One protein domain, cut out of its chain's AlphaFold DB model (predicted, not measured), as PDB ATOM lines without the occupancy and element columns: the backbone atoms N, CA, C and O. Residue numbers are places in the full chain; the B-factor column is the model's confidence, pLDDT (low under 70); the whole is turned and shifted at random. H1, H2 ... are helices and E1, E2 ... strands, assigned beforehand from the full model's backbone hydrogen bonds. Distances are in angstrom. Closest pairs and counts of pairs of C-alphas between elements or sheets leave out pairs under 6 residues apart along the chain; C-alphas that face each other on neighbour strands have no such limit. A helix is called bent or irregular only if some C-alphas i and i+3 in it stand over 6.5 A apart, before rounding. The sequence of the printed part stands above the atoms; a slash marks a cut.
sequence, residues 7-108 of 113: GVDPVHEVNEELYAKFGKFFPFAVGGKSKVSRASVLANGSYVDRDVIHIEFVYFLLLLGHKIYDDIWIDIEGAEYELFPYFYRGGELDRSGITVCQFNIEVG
ATOM      1  N   GLY A   7     109.404  66.045  24.775       94.44
ATOM      2  CA  GLY A   7     110.100  64.935  25.425       94.44
ATOM      3  C   GLY A   7     111.282  64.484  24.574       94.44
ATOM      4  O   GLY A   7     111.163  64.420  23.349       94.44
ATOM      5  N   VAL A   8     112.414  64.191  25.205       93.44
ATOM      6  CA  VAL A   8     113.633  63.763  24.512       93.44
ATOM      7  C   VAL A   8     114.292  62.671  25.327       93.44
ATOM      8  O   VAL A   8     114.718  62.924  26.449       93.44
ATOM      9  N   ASP A   9     114.320  61.463  24.782       91.62
ATOM     10  CA  ASP A   9     114.856  60.295  25.467       91.62
ATOM     11  C   ASP A   9     115.279  59.239  24.431       91.62
ATOM     12  O   ASP A   9     114.560  59.024  23.450       91.62
ATOM     13  N   PRO A  10     116.436  58.574  24.592       88.88
ATOM     14  CA  PRO A  10     116.853  57.510  23.682       88.88
ATOM     15  C   PRO A  10     116.032  56.211  23.805       88.88
ATOM     16  O   PRO A  10     116.076  55.382  22.894       88.88
ATOM     17  N   VAL A  11     115.297  56.006  24.902       84.12
ATOM     18  CA  VAL A  11     114.413  54.860  25.144       84.12
ATOM     19  C   VAL A  11     113.006  55.198  24.671       84.12
ATOM     20  O   VAL A  11     112.271  55.970  25.279       84.12
ATOM     21  N   HIS A  12     112.602  54.588  23.566       78.44
ATOM     22  CA  HIS A  12     111.342  54.908  22.908       78.44
ATOM     23  C   HIS A  12     110.151  54.094  23.430       78.44
ATOM     24  O   HIS A  12     109.044  54.624  23.479       78.44
ATOM     25  N   GLU A  13     110.350  52.834  23.847       76.62
ATOM     26  CA  GLU A  13     109.241  51.872  23.979       76.62
ATOM     27  C   GLU A  13     108.162  52.283  24.999       76.62
ATOM     28  O   GLU A  13     106.988  52.001  24.782       76.62
ATOM     29  N   VAL A  14     108.540  52.954  26.093       79.88
ATOM     30  CA  VAL A  14     107.602  53.425  27.134       79.88
ATOM     31  C   VAL A  14     107.484  54.948  27.140       79.88
ATOM     32  O   VAL A  14     106.384  55.493  27.249       79.88
ATOM     33  N   ASN A  15     108.609  55.655  26.999       83.69
ATOM     34  CA  ASN A  15     108.639  57.105  27.174       83.69
ATOM     35  C   ASN A  15     107.959  57.838  26.018       83.69
ATOM     36  O   ASN A  15     107.319  58.864  26.258       83.69
ATOM     37  N   GLU A  16     107.996  57.306  24.791       86.12
ATOM     38  CA  GLU A  16     107.247  57.924  23.697       86.12
ATOM     39  C   GLU A  16     105.747  57.914  23.990       86.12
ATOM     40  O   GLU A  16     105.100  58.959  23.897       86.12
ATOM     41  N   GLU A  17     105.191  56.764  24.385       87.75
ATOM     42  CA  GLU A  17     103.755  56.637  24.636       87.75
ATOM     43  C   GLU A  17     103.289  57.603  25.735       87.75
ATOM     44  O   GLU A  17     102.198  58.175  25.657       87.75
ATOM     45  N   LEU A  18     104.115  57.813  26.762       88.00
ATOM     46  CA  LEU A  18     103.822  58.743  27.847       88.00
ATOM     47  C   LEU A  18     103.914  60.205  27.393       88.00
ATOM     48  O   LEU A  18     102.962  60.961  27.590       88.00
ATOM     49  N   TYR A  19     105.019  60.615  26.768       89.00
ATOM     50  CA  TYR A  19     105.263  62.026  26.445       89.00
ATOM     51  C   TYR A  19     104.501  62.517  25.209       89.00
ATOM     52  O   TYR A  19     104.105  63.688  25.160       89.00
ATOM     53  N   ALA A  20     104.216  61.642  24.240       88.31
ATOM     54  CA  ALA A  20     103.432  61.992  23.055       88.31
ATOM     55  C   ALA A  20     101.980  62.387  23.389       88.31
ATOM     56  O   ALA A  20     101.333  63.084  22.607       88.31
ATOM     57  N   LYS A  21     101.470  62.013  24.575       90.69
ATOM     58  CA  LYS A  21     100.151  62.447  25.080       90.69
ATOM     59  C   LYS A  21     100.095  63.951  25.375       90.69
ATOM     60  O   LYS A  21      99.014  64.534  25.339       90.69
ATOM     61  N   PHE A  22     101.240  64.577  25.649       89.38
ATOM     62  CA  PHE A  22     101.332  65.979  26.075       89.38
ATOM     63  C   PHE A  22     102.066  66.871  25.067       89.38
ATOM     64  O   PHE A  22     101.918  68.094  25.108       89.38
ATOM     65  N   GLY A  23     102.848  66.288  24.152       93.12
ATOM     66  CA  GLY A  23     103.677  67.049  23.225       93.12
ATOM     67  C   GLY A  23     104.350  66.216  22.142       93.12
ATOM     68  O   GLY A  23     103.836  65.187  21.716       93.12
ATOM     69  N   LYS A  24     105.498  66.696  21.652       93.81
ATOM     70  CA  LYS A  24     106.314  65.970  20.665       93.81
ATOM     71  C   LYS A  24     107.426  65.205  21.371       93.81
ATOM     72  O   LYS A  24     108.078  65.772  22.242       93.81
ATOM     73  N   PHE A  25     107.658  63.965  20.959       94.50
ATOM     74  CA  PHE A  25     108.748  63.134  21.458       94.50
ATOM     75  C   PHE A  25     109.864  63.012  20.414       94.50
ATOM     76  O   PHE A  25     109.587  62.947  19.214       94.50
ATOM     77  N   PHE A  26     111.115  62.987  20.869       94.88
ATOM     78  CA  PHE A  26     112.300  62.818  20.035       94.88
ATOM     79  C   PHE A  26     113.144  61.641  20.552       94.88
ATOM     80  O   PHE A  26     113.628  61.710  21.681       94.88
ATOM     81  N   PRO A  27     113.347  60.577  19.746       93.25
ATOM     82  CA  PRO A  27     113.997  59.339  20.184       93.25
ATOM     83  C   PRO A  27     115.533  59.428  20.103       93.25
ATOM     84  O   PRO A  27     116.181  58.697  19.351       93.25
ATOM     85  N   PHE A  28     116.123  60.380  20.820       92.81
ATOM     86  CA  PHE A  28     117.572  60.542  20.967       92.81
ATOM     87  C   PHE A  28     117.896  61.137  22.339       92.81
ATOM     88  O   PHE A  28     117.026  61.706  22.987       92.81
ATOM     89  N   ALA A  29     119.149  61.034  22.775       91.81
ATOM     90  CA  ALA A  29     119.618  61.718  23.974       91.81
ATOM     91  C   ALA A  29     120.084  63.143  23.657       91.81
ATOM     92  O   ALA A  29     120.441  63.477  22.523       91.81
ATOM     93  N   VAL A  30     120.148  63.977  24.688       92.38
ATOM     94  CA  VAL A  30     120.747  65.310  24.619       92.38
ATOM     95  C   VAL A  30     122.025  65.316  25.443       92.38
ATOM     96  O   VAL A  30     122.071  64.748  26.525       92.38
ATOM     97  N   GLY A  31     123.081  65.938  24.929       91.56
ATOM     98  CA  GLY A  31     124.352  66.033  25.645       91.56
ATOM     99  C   GLY A  31     125.168  67.249  25.229       91.56
ATOM    100  O   GLY A  31     124.720  68.073  24.434       91.56
ATOM    101  N   GLY A  32     126.395  67.353  25.743       91.69
ATOM    102  CA  GLY A  32     127.290  68.473  25.430       91.69
ATOM    103  C   GLY A  32     127.830  68.469  23.994       91.69
ATOM    104  O   GLY A  32     128.436  69.442  23.554       91.69
ATOM    105  N   LYS A  33     127.662  67.372  23.240       92.44
ATOM    106  CA  LYS A  33     128.126  67.235  21.850       92.44
ATOM    107  C   LYS A  33     127.231  66.294  21.055       92.44
ATOM    108  O   LYS A  33     126.796  65.269  21.575       92.44
ATOM    109  N   SER A  34     127.074  66.587  19.765       95.00
ATOM    110  CA  SER A  34     126.449  65.663  18.823       95.00
ATOM    111  C   SER A  34     127.399  64.505  18.518       95.00
ATOM    112  O   SER A  34     128.462  64.716  17.932       95.00
ATOM    113  N   LYS A  35     127.042  63.289  18.935       94.19
ATOM    114  CA  LYS A  35     127.858  62.077  18.754       94.19
ATOM    115  C   LYS A  35     126.997  60.824  18.864       94.19
ATOM    116  O   LYS A  35     125.917  60.864  19.438       94.19
ATOM    117  N   VAL A  36     127.511  59.702  18.374       94.19
ATOM    118  CA  VAL A  36     127.032  58.381  18.795       94.19
ATOM    119  C   VAL A  36     127.967  57.897  19.893       94.19
ATOM    120  O   VAL A  36     129.184  57.876  19.696       94.19
ATOM    121  N   SER A  37     127.426  57.556  21.057       90.31
ATOM    122  CA  SER A  37     128.212  56.998  22.157       90.31
ATOM    123  C   SER A  37     127.432  55.953  22.928       90.31
ATOM    124  O   SER A  37     126.205  55.934  22.913       90.31
ATOM    125  N   ARG A  38     128.168  55.077  23.604       88.56
ATOM    126  CA  ARG A  38     127.589  54.030  24.431       88.56
ATOM    127  C   ARG A  38     127.084  54.627  25.742       88.56
ATOM    128  O   ARG A  38     127.861  55.266  26.451       88.56
ATOM    129  N   ALA A  39     125.807  54.425  26.039       84.50
ATOM    130  CA  ALA A  39     125.146  54.900  27.249       84.50
ATOM    131  C   ALA A  39     124.369  53.757  27.910       84.50
ATOM    132  O   ALA A  39     123.863  52.859  27.231       84.50
ATOM    133  N   SER A  40     124.289  53.796  29.239       83.88
ATOM    134  CA  SER A  40     123.514  52.837  30.021       83.88
ATOM    135  C   SER A  40     122.067  53.310  30.061       83.88
ATOM    136  O   SER A  40     121.802  54.398  30.561       83.88
ATOM    137  N   VAL A  41     121.144  52.518  29.520       84.19
ATOM    138  CA  VAL A  41     119.719  52.869  29.448       84.19
ATOM    139  C   VAL A  41     118.872  51.818  30.148       84.19
ATOM    140  O   VAL A  41     119.181  50.624  30.087       84.19
ATOM    141  N   LEU A  42     117.788  52.241  30.798       83.00
ATOM    142  CA  LEU A  42     116.843  51.327  31.429       83.00
ATOM    143  C   LEU A  42     115.938  50.700  30.361       83.00
ATOM    144  O   LEU A  42     115.085  51.367  29.784       83.00
ATOM    145  N   ALA A  43     116.102  49.402  30.109       82.31
ATOM    146  CA  ALA A  43     115.265  48.646  29.184       82.31
ATOM    147  C   ALA A  43     114.746  47.371  29.856       82.31
ATOM    148  O   ALA A  43     115.512  46.589  30.423       82.31
ATOM    149  N   ASN A  44     113.431  47.147  29.781       82.56
ATOM    150  CA  ASN A  44     112.765  45.977  30.368       82.56
ATOM    151  C   ASN A  44     113.114  45.753  31.858       82.56
ATOM    152  O   ASN A  44     113.297  44.620  32.293       82.56
ATOM    153  N   GLY A  45     113.239  46.836  32.635       83.06
ATOM    154  CA  GLY A  45     113.538  46.780  34.072       83.06
ATOM    155  C   GLY A  45     115.007  46.529  34.431       83.06
ATOM    156  O   GLY A  45     115.313  46.330  35.603       83.06
ATOM    157  N   SER A  46     115.920  46.544  33.455       84.38
ATOM    158  CA  SER A  46     117.362  46.396  33.684       84.38
ATOM    159  C   SER A  46     118.166  47.427  32.896       84.38
ATOM    160  O   SER A  46     117.784  47.794  31.786       84.38
ATOM    161  N   TYR A  47     119.284  47.891  33.453       83.88
ATOM    162  CA  TYR A  47     120.193  48.776  32.731       83.88
ATOM    163  C   TYR A  47     121.022  47.974  31.730       83.88
ATOM    164  O   TYR A  47     121.675  46.990  32.089       83.88
ATOM    165  N   VAL A  48     121.000  48.407  30.474       87.06
ATOM    166  CA  VAL A  48     121.764  47.806  29.380       87.06
ATOM    167  C   VAL A  48     122.511  48.889  28.622       87.06
ATOM    168  O   VAL A  48     121.983  49.971  28.377       87.06
ATOM    169  N   ASP A  49     123.738  48.592  28.213       87.75
ATOM    170  CA  ASP A  49     124.513  49.530  27.411       87.75
ATOM    171  C   ASP A  49     124.086  49.460  25.943       87.75
ATOM    172  O   ASP A  49     124.165  48.399  25.310       87.75
ATOM    173  N   ARG A  50     123.672  50.599  25.385       88.62
ATOM    174  CA  ARG A  50     123.296  50.748  23.972       88.62
ATOM    175  C   ARG A  50     124.064  51.895  23.330       88.62
ATOM    176  O   ARG A  50     124.473  52.833  24.009       88.62
ATOM    177  N   ASP A  51     124.249  51.816  22.017       91.38
ATOM    178  CA  ASP A  51     124.743  52.954  21.247       91.38
ATOM    179  C   ASP A  51     123.595  53.946  21.068       91.38
ATOM    180  O   ASP A  51     122.541  53.612  20.523       91.38
ATOM    181  N   VAL A  52     123.799  55.159  21.570       91.19
ATOM    182  CA  VAL A  52     122.796  56.216  21.619       91.19
ATOM    183  C   VAL A  52     123.269  57.396  20.785       91.19
ATOM    184  O   VAL A  52     124.433  57.799  20.837       91.19
ATOM    185  N   ILE A  53     122.349  57.961  20.003       93.69
ATOM    186  CA  ILE A  53     122.559  59.240  19.330       93.69
ATOM    187  C   ILE A  53     122.359  60.336  20.371       93.69
ATOM    188  O   ILE A  53     121.278  60.456  20.943       93.69
ATOM    189  N   HIS A  54     123.390  61.142  20.588       93.25
ATOM    190  CA  HIS A  54     123.316  62.376  21.352       93.25
ATOM    191  C   HIS A  54     123.255  63.546  20.380       93.25
ATOM    192  O   HIS A  54     124.049  63.611  19.436       93.25
ATOM    193  N   ILE A  55     122.341  64.476  20.628       95.50
ATOM    194  CA  ILE A  55     122.284  65.774  19.964       95.50
ATOM    195  C   ILE A  55     122.773  66.837  20.946       95.50
ATOM    196  O   ILE A  55     122.421  66.821  22.124       95.50
ATOM    197  N   GLU A  56     123.610  67.748  20.460       95.50
ATOM    198  CA  GLU A  56     124.101  68.870  21.255       95.50
ATOM    199  C   GLU A  56     122.927  69.728  21.771       95.50
ATOM    200  O   GLU A  56     122.003  70.054  21.020       95.50
ATOM    201  N   PHE A  57     122.943  70.052  23.065       95.81
ATOM    202  CA  PHE A  57     121.814  70.660  23.769       95.81
ATOM    203  C   PHE A  57     121.344  71.983  23.172       95.81
ATOM    204  O   PHE A  57     120.156  72.136  22.877       95.81
ATOM    205  N   VAL A  58     122.253  72.930  22.941       96.88
ATOM    206  CA  VAL A  58     121.886  74.227  22.357       96.88
ATOM    207  C   VAL A  58     121.346  74.046  20.945       96.88
ATOM    208  O   VAL A  58     120.323  74.636  20.594       96.88
ATOM    209  N   TYR A  59     121.993  73.209  20.138       97.25
ATOM    210  CA  TYR A  59     121.561  72.904  18.783       97.25
ATOM    211  C   TYR A  59     120.139  72.336  18.763       97.25
ATOM    212  O   TYR A  59     119.307  72.796  17.977       97.25
ATOM    213  N   PHE A  60     119.822  71.406  19.667       97.25
ATOM    214  CA  PHE A  60     118.469  70.872  19.799       97.25
ATOM    215  C   PHE A  60     117.446  71.966  20.137       97.25
ATOM    216  O   PHE A  60     116.425  72.086  19.456       97.25
ATOM    217  N   LEU A  61     117.731  72.821  21.123       97.25
ATOM    218  CA  LEU A  61     116.841  73.934  21.471       97.25
ATOM    219  C   LEU A  61     116.661  74.917  20.299       97.25
ATOM    220  O   LEU A  61     115.568  75.439  20.078       97.25
ATOM    221  N   LEU A  62     117.693  75.162  19.492       96.50
ATOM    222  CA  LEU A  62     117.559  76.010  18.304       96.50
ATOM    223  C   LEU A  62     116.662  75.371  17.233       96.50
ATOM    224  O   LEU A  62     115.884  76.087  16.600       96.50
ATOM    225  N   LEU A  63     116.705  74.044  17.065       96.62
ATOM    226  CA  LEU A  63     115.827  73.320  16.134       96.62
ATOM    227  C   LEU A  63     114.343  73.407  16.514       96.62
ATOM    228  O   LEU A  63     113.486  73.412  15.630       96.62
ATOM    229  N   LEU A  64     114.022  73.507  17.808       96.38
ATOM    230  CA  LEU A  64     112.641  73.707  18.262       96.38
ATOM    231  C   LEU A  64     112.095  75.101  17.906       96.38
ATOM    232  O   LEU A  64     110.873  75.289  17.871       96.38
ATOM    233  N   GLY A  65     112.982  76.058  17.611       95.62
ATOM    234  CA  GLY A  65     112.632  77.390  17.121       95.62
ATOM    235  C   GLY A  65     112.232  78.394  18.204       95.62
ATOM    236  O   GLY A  65     111.597  79.399  17.880       95.62
ATOM    237  N   HIS A  66     112.590  78.153  19.472       95.12
ATOM    238  CA  HIS A  66     112.316  79.076  20.583       95.12
ATOM    239  C   HIS A  66     113.597  79.700  21.132       95.12
ATOM    240  O   HIS A  66     114.680  79.124  21.053       95.12
ATOM    241  N   LYS A  67     113.454  80.890  21.721       96.12
ATOM    242  CA  LYS A  67     114.524  81.577  22.465       96.12
ATOM    243  C   LYS A  67     114.285  81.624  23.969       96.12
ATOM    244  O   LYS A  67     115.216  81.908  24.707       96.12
ATOM    245  N   ILE A  68     113.061  81.348  24.412       97.25
ATOM    246  CA  ILE A  68     112.686  81.329  25.824       97.25
ATOM    247  C   ILE A  68     112.038  79.978  26.100       97.25
ATOM    248  O   ILE A  68     111.112  79.590  25.384       97.25
ATOM    249  N   TYR A  69     112.549  79.284  27.109       97.31
ATOM    250  CA  TYR A  69     112.025  78.029  27.630       97.31
ATOM    251  C   TYR A  69     111.574  78.258  29.067       97.31
ATOM    252  O   TYR A  69     112.357  78.724  29.894       97.31
ATOM    253  N   ASP A  70     110.306  77.967  29.349       97.12
ATOM    254  CA  ASP A  70     109.722  78.222  30.667       97.12
ATOM    255  C   ASP A  70     110.279  77.263  31.728       97.12
ATOM    256  O   ASP A  70     110.621  77.697  32.825       97.12
ATOM    257  N   ASP A  71     110.407  75.980  31.385       96.06
ATOM    258  CA  ASP A  71     110.894  74.941  32.291       96.06
ATOM    259  C   ASP A  71     111.641  73.842  31.515       96.06
ATOM    260  O   ASP A  71     111.234  73.477  30.406       96.06
ATOM    261  N   ILE A  72     112.734  73.328  32.083       95.94
ATOM    262  CA  ILE A  72     113.525  72.211  31.542       95.94
ATOM    263  C   ILE A  72     113.815  71.220  32.665       95.94
ATOM    264  O   ILE A  72     114.425  71.571  33.672       95.94
ATOM    265  N   TRP A  73     113.406  69.968  32.475       94.25
ATOM    266  CA  TRP A  73     113.663  68.880  33.414       94.25
ATOM    267  C   TRP A  73     114.695  67.945  32.803       94.25
ATOM    268  O   TRP A  73     114.544  67.528  31.654       94.25
ATOM    269  N   ILE A  74     115.753  67.658  33.553       91.62
ATOM    270  CA  ILE A  74     116.873  66.840  33.092       91.62
ATOM    271  C   ILE A  74     117.093  65.728  34.106       91.62
ATOM    272  O   ILE A  74     117.314  65.996  35.285       91.62
ATOM    273  N   ASP A  75     117.059  64.499  33.620       88.12
ATOM    274  CA  ASP A  75     117.484  63.320  34.360       88.12
ATOM    275  C   ASP A  75     118.882  62.931  33.871       88.12
ATOM    276  O   ASP A  75     119.076  62.676  32.679       88.12
ATOM    277  N   ILE A  76     119.877  63.015  34.757       79.88
ATOM    278  CA  ILE A  76     121.285  62.806  34.417       79.88
ATOM    279  C   ILE A  76     121.807  61.531  35.069       79.88
ATOM    280  O   ILE A  76     121.922  61.454  36.292       79.88
ATOM    281  N   GLU A  77     122.304  60.615  34.238       77.12
ATOM    282  CA  GLU A  77     122.906  59.335  34.653       77.12
ATOM    283  C   GLU A  77     124.422  59.277  34.345       77.12
ATOM    284  O   GLU A  77     125.045  58.214  34.248       77.12
ATOM    285  N   GLY A  78     125.039  60.455  34.185       75.19
ATOM    286  CA  GLY A  78     126.486  60.682  34.108       75.19
ATOM    287  C   GLY A  78     126.968  61.291  32.791       75.19
ATOM    288  O   GLY A  78     127.829  62.173  32.804       75.19
ATOM    289  N   ALA A  79     126.407  60.879  31.652       69.50
ATOM    290  CA  ALA A  79     126.823  61.380  30.336       69.50
ATOM    291  C   ALA A  79     126.470  62.866  30.134       69.50
ATOM    292  O   ALA A  79     127.134  63.580  29.380       69.50
ATOM    293  N   GLU A  80     125.454  63.343  30.846       72.62
ATOM    294  CA  GLU A  80     124.914  64.693  30.758       72.62
ATOM    295  C   GLU A  80     125.591  65.668  31.737       72.62
ATOM    296  O   GLU A  80     125.270  66.853  31.731       72.62
ATOM    297  N   TYR A  81     126.587  65.242  32.534       82.25
ATOM    298  CA  TYR A  81     127.357  66.167  33.390       82.25
ATOM    299  C   TYR A  81     128.069  67.264  32.586       82.25
ATOM    300  O   TYR A  81     128.316  68.357  33.100       82.25
ATOM    301  N   GLU A  82     128.351  67.011  31.305       85.81
ATOM    302  CA  GLU A  82     128.866  68.019  30.371       85.81
ATOM    303  C   GLU A  82     127.892  69.197  30.158       85.81
ATOM    304  O   GLU A  82     128.310  70.233  29.644       85.81
ATOM    305  N   LEU A  83     126.621  69.079  30.570       89.81
ATOM    306  CA  LEU A  83     125.624  70.147  30.470       89.81
ATOM    307  C   LEU A  83     125.740  71.193  31.582       89.81
ATOM    308  O   LEU A  83     125.269  72.309  31.391       89.81
ATOM    309  N   PHE A  84     126.378  70.917  32.726       89.44
ATOM    310  CA  PHE A  84     126.428  71.906  33.816       89.44
ATOM    311  C   PHE A  84     126.996  73.278  33.399       89.44
ATOM    312  O   PHE A  84     126.374  74.292  33.729       89.44
ATOM    313  N   PRO A  85     128.102  73.365  32.628       92.50
ATOM    314  CA  PRO A  85     128.642  74.651  32.186       92.50
ATOM    315  C   PRO A  85     127.716  75.451  31.258       92.50
ATOM    316  O   PRO A  85     127.924  76.653  31.080       92.50
ATOM    317  N   TYR A  86     126.693  74.823  30.669       94.69
ATOM    318  CA  TYR A  86     125.739  75.502  29.788       94.69
ATOM    319  C   TYR A  86     124.887  76.519  30.538       94.69
ATOM    320  O   TYR A  86     124.546  77.558  29.973       94.69
ATOM    321  N   PHE A  87     124.581  76.223  31.802       93.62
ATOM    322  CA  PHE A  87     123.732  77.031  32.676       93.62
ATOM    323  C   PHE A  87     124.507  78.112  33.446       93.62
ATOM    324  O   PHE A  87     123.920  78.861  34.227       93.62
ATOM    325  N   TYR A  88     125.829  78.206  33.273       94.50
ATOM    326  CA  TYR A  88     126.622  79.260  33.908       94.50
ATOM    327  C   TYR A  88     126.336  80.619  33.268       94.50
ATOM    328  O   TYR A  88     126.032  80.702  32.081       94.50
ATOM    329  N   ARG A  89     126.511  81.704  34.032       95.00
ATOM    330  CA  ARG A  89     126.465  83.059  33.462       95.00
ATOM    331  C   ARG A  89     127.553  83.210  32.402       95.00
ATOM    332  O   ARG A  89     128.724  82.946  32.672       95.00
ATOM    333  N   GLY A  90     127.163  83.654  31.215       96.31
ATOM    334  CA  GLY A  90     128.013  83.708  30.030       96.31
ATOM    335  C   GLY A  90     128.300  82.340  29.408       96.31
ATOM    336  O   GLY A  90     129.171  82.267  28.544       96.31
ATOM    337  N   GLY A  91     127.618  81.275  29.847       96.00
ATOM    338  CA  GLY A  91     127.707  79.908  29.332       96.00
ATOM    339  C   GLY A  91     127.070  79.744  27.951       96.00
ATOM    340  O   GLY A  91     126.724  80.718  27.285       96.00
ATOM    341  N   GLU A  92     126.933  78.500  27.491       96.19
ATOM    342  CA  GLU A  92     126.484  78.225  26.116       96.19
ATOM    343  C   GLU A  92     125.043  78.672  25.834       96.19
ATOM    344  O   GLU A  92     124.760  79.139  24.727       96.19
ATOM    345  N   LEU A  93     124.140  78.596  26.821       97.06
ATOM    346  CA  LEU A  93     122.770  79.097  26.661       97.06
ATOM    347  C   LEU A  93     122.763  80.618  26.447       97.06
ATOM    348  O   LEU A  93     122.190  81.094  25.463       97.06
ATOM    349  N   ASP A  94     123.489  81.359  27.291       97.06
ATOM    350  CA  ASP A  94     123.632  82.818  27.194       97.06
ATOM    351  C   ASP A  94     124.272  83.232  25.861       97.06
ATOM    352  O   ASP A  94     123.750  84.101  25.158       97.06
ATOM    353  N   ARG A  95     125.373  82.573  25.466       97.06
ATOM    354  CA  ARG A  95     126.064  82.824  24.186       97.06
ATOM    355  C   ARG A  95     125.169  82.594  22.970       97.06
ATOM    356  O   ARG A  95     125.355  83.241  21.941       97.06
ATOM    357  N   SER A  96     124.185  81.709  23.095       97.06
ATOM    358  CA  SER A  96     123.244  81.355  22.025       97.06
ATOM    359  C   SER A  96     121.946  82.173  22.062       97.06
ATOM    360  O   SER A  96     121.041  81.978  21.233       97.06
ATOM    361  N   GLY A  97     121.847  83.108  23.015       97.69
ATOM    362  CA  GLY A  97     120.674  83.946  23.239       97.69
ATOM    363  C   GLY A  97     119.441  83.144  23.654       97.69
ATOM    364  O   GLY A  97     118.329  83.521  23.285       97.69
ATOM    365  N   ILE A  98     119.632  82.011  24.336       98.19
ATOM    366  CA  ILE A  98     118.557  81.182  24.881       98.19
ATOM    367  C   ILE A  98     118.380  81.529  26.357       98.19
ATOM    368  O   ILE A  98     119.330  81.503  27.130       98.19
ATOM    369  N   THR A  99     117.150  81.835  26.754       97.62
ATOM    370  CA  THR A  99     116.757  82.045  28.149       97.62
ATOM    371  C   THR A  99     115.990  80.830  28.651       97.62
ATOM    372  O   THR A  99     115.029  80.399  28.017       97.62
ATOM    373  N   VAL A 100     116.394  80.306  29.804       97.06
ATOM    374  CA  VAL A 100     115.674  79.258  30.536       97.06
ATOM    375  C   VAL A 100     115.193  79.868  31.849       97.06
ATOM    376  O   VAL A 100     116.011  80.352  32.629       97.06
ATOM    377  N   CYS A 101     113.878  79.909  32.070       96.62
ATOM    378  CA  CYS A 101     113.287  80.568  33.240       96.62
ATOM    379  C   CYS A 101     113.420  79.715  34.509       96.62
ATOM    380  O   CYS A 101     113.722  80.246  35.578       96.62
ATOM    381  N   GLN A 102     113.223  78.404  34.380       96.12
ATOM    382  CA  GLN A 102     113.410  77.417  35.436       96.12
ATOM    383  C   GLN A 102     114.037  76.149  34.852       96.12
ATOM    384  O   GLN A 102     113.804  75.807  33.694       96.12
ATOM    385  N   PHE A 103     114.848  75.460  35.650       94.62
ATOM    386  CA  PHE A 103     115.271  74.108  35.330       94.62
ATOM    387  C   PHE A 103     115.383  73.259  36.595       94.62
ATOM    388  O   PHE A 103     115.729  73.755  37.671       94.62
ATOM    389  N   ASN A 104     115.122  71.968  36.439       94.25
ATOM    390  CA  ASN A 104     115.235  70.952  37.471       94.25
ATOM    391  C   ASN A 104     116.181  69.864  36.962       94.25
ATOM    392  O   ASN A 104     116.056  69.418  35.823       94.25
ATOM    393  N   ILE A 105     117.136  69.457  37.797       90.06
ATOM    394  CA  ILE A 105     118.094  68.403  37.462       90.06
ATOM    395  C   ILE A 105     118.051  67.338  38.550       90.06
ATOM    396  O   ILE A 105     118.264  67.648  39.725       90.06
ATOM    397  N   GLU A 106     117.819  66.096  38.140       89.44
ATOM    398  CA  GLU A 106     118.143  64.905  38.918       89.44
ATOM    399  C   GLU A 106     119.566  64.449  38.567       89.44
ATOM    400  O   GLU A 106     119.965  64.456  37.403       89.44
ATOM    401  N   VAL A 107     120.366  64.119  39.586       84.88
ATOM    402  CA  VAL A 107     121.769  63.711  39.424       84.88
ATOM    403  C   VAL A 107     121.950  62.314  40.006       84.88
ATOM    404  O   VAL A 107     122.125  62.156  41.218       84.88
ATOM    405  N   GLY A 108     121.969  61.307  39.136       78.88
ATOM    406  CA  GLY A 108     122.357  59.942  39.474       78.88
ATOM    407  C   GLY A 108     123.872  59.845  39.659       78.88
ATOM    408  O   GLY A 108     124.638  60.042  38.718       78.88
TER     409      GLY A 108
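This is residues 7 to 108 of the 113 residues of the protein "Methyltransf_21 domain-containing protein" of Angiostrongylus cantonensis (UniProt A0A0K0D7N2). A long bent hairpin, E3 and E4, reaches out to one end of the domain, and a bent two-stranded sheet, E5 and E6, begins at the other end. H3 bridges the space between these two separate sheets and covers the short E2, which lies near the middle beside E4; H2 and H4 sit towards the end where E5 and E6 begin, and H1 with E1 forms a small side part. The printed part has 102 residues, with four named helices and six named strands in the order H1 E1 E2 E3 E4 H2 E5 H3 H4 E6. The class is mixed, helices and strands; one sheet has the mixed order E2, E4, E3, and E5 and E6 are parallel. The whole is compact, with a radius of gyration of the C-alphas of 13.7 A and spans of 40 by 28 by 22 A.

Residues 7 to 8 pair in parallel with residues 25 to 26 of E1, residues 24 to 26, which pairs with no named strand. H1, residues 15 to 19, comes closest to E1 at the C-alphas of Glu 16 and Phe 25, 5.9 A. E1 runs on into E2, residues 29 to 31, across a break of 2 residues, at 72 degrees. E2 is parallel to E4, residues 46 to 56, with N 29 and O 53 at 2.9 A, within hydrogen-bond range. E3, residues 35 to 43, and E4 form an antiparallel hairpin, with N 39 and O 50 at 2.9 A. E4 pairs with E3 over residues 46 to 54 and with E2 over 54 to 56. H2, residues 57 to 64, only grazes this sheet, with its residues 57 to 61. E5, residues 68 to 76, and E6, residues 99 to 107, are parallel neighbours at 11 degrees, with N 74 and O 104 at 2.9 A. With H3, residues 79 to 87, and H4, residues 92 to 95, between them they make a strand-helix-strand unit, two parallel neighbour strands joined through helices, with a right-handed crossover. H3 lies over E2 at a height over the sheet of 9.8 A, slantwise to the strands, at 51 degrees to E2 on the local plane; the closest C-alphas are those of Gly 31 and Glu 80, 5.3 A. H3 and E6 are near each other, and H3 and H4 touch only at the corner, at the C-alphas of Tyr 86 and Glu 92, 4.6 A. In H1 and H2 every O i to N i+4 pair is within hydrogen-bond range; in H3 0 of 5 are, beside 4 of 6 O i to N i+3 pairs, and H4 is too short for an O i to N i+4 pair.

H1 begins at C-alpha 15, (108.639, 57.105, 27.174). E3 is 21.2 A long and bends by 62 degrees at residue 40; E4, 26.6 A, bends by 68 degrees at residue 51. E5, 22.2 A, and E6, 22.1 A, bend by 62 degrees at residue 71 and by 67 degrees at residue 102. H3 is 16.1 A long and irregular, but only just: C-alphas 79 and 82 are 6.9 A apart. E6 ends at C-alpha 107, (121.769, 63.711, 39.424).

The two C-alphas farthest apart, those of Asn 44 and Gly 90, are 40.7 A apart. The printed part has no cut, and the links between its named elements are tight. The mean pLDDT of the printed part is 90.7, and residue 79 alone is under 70.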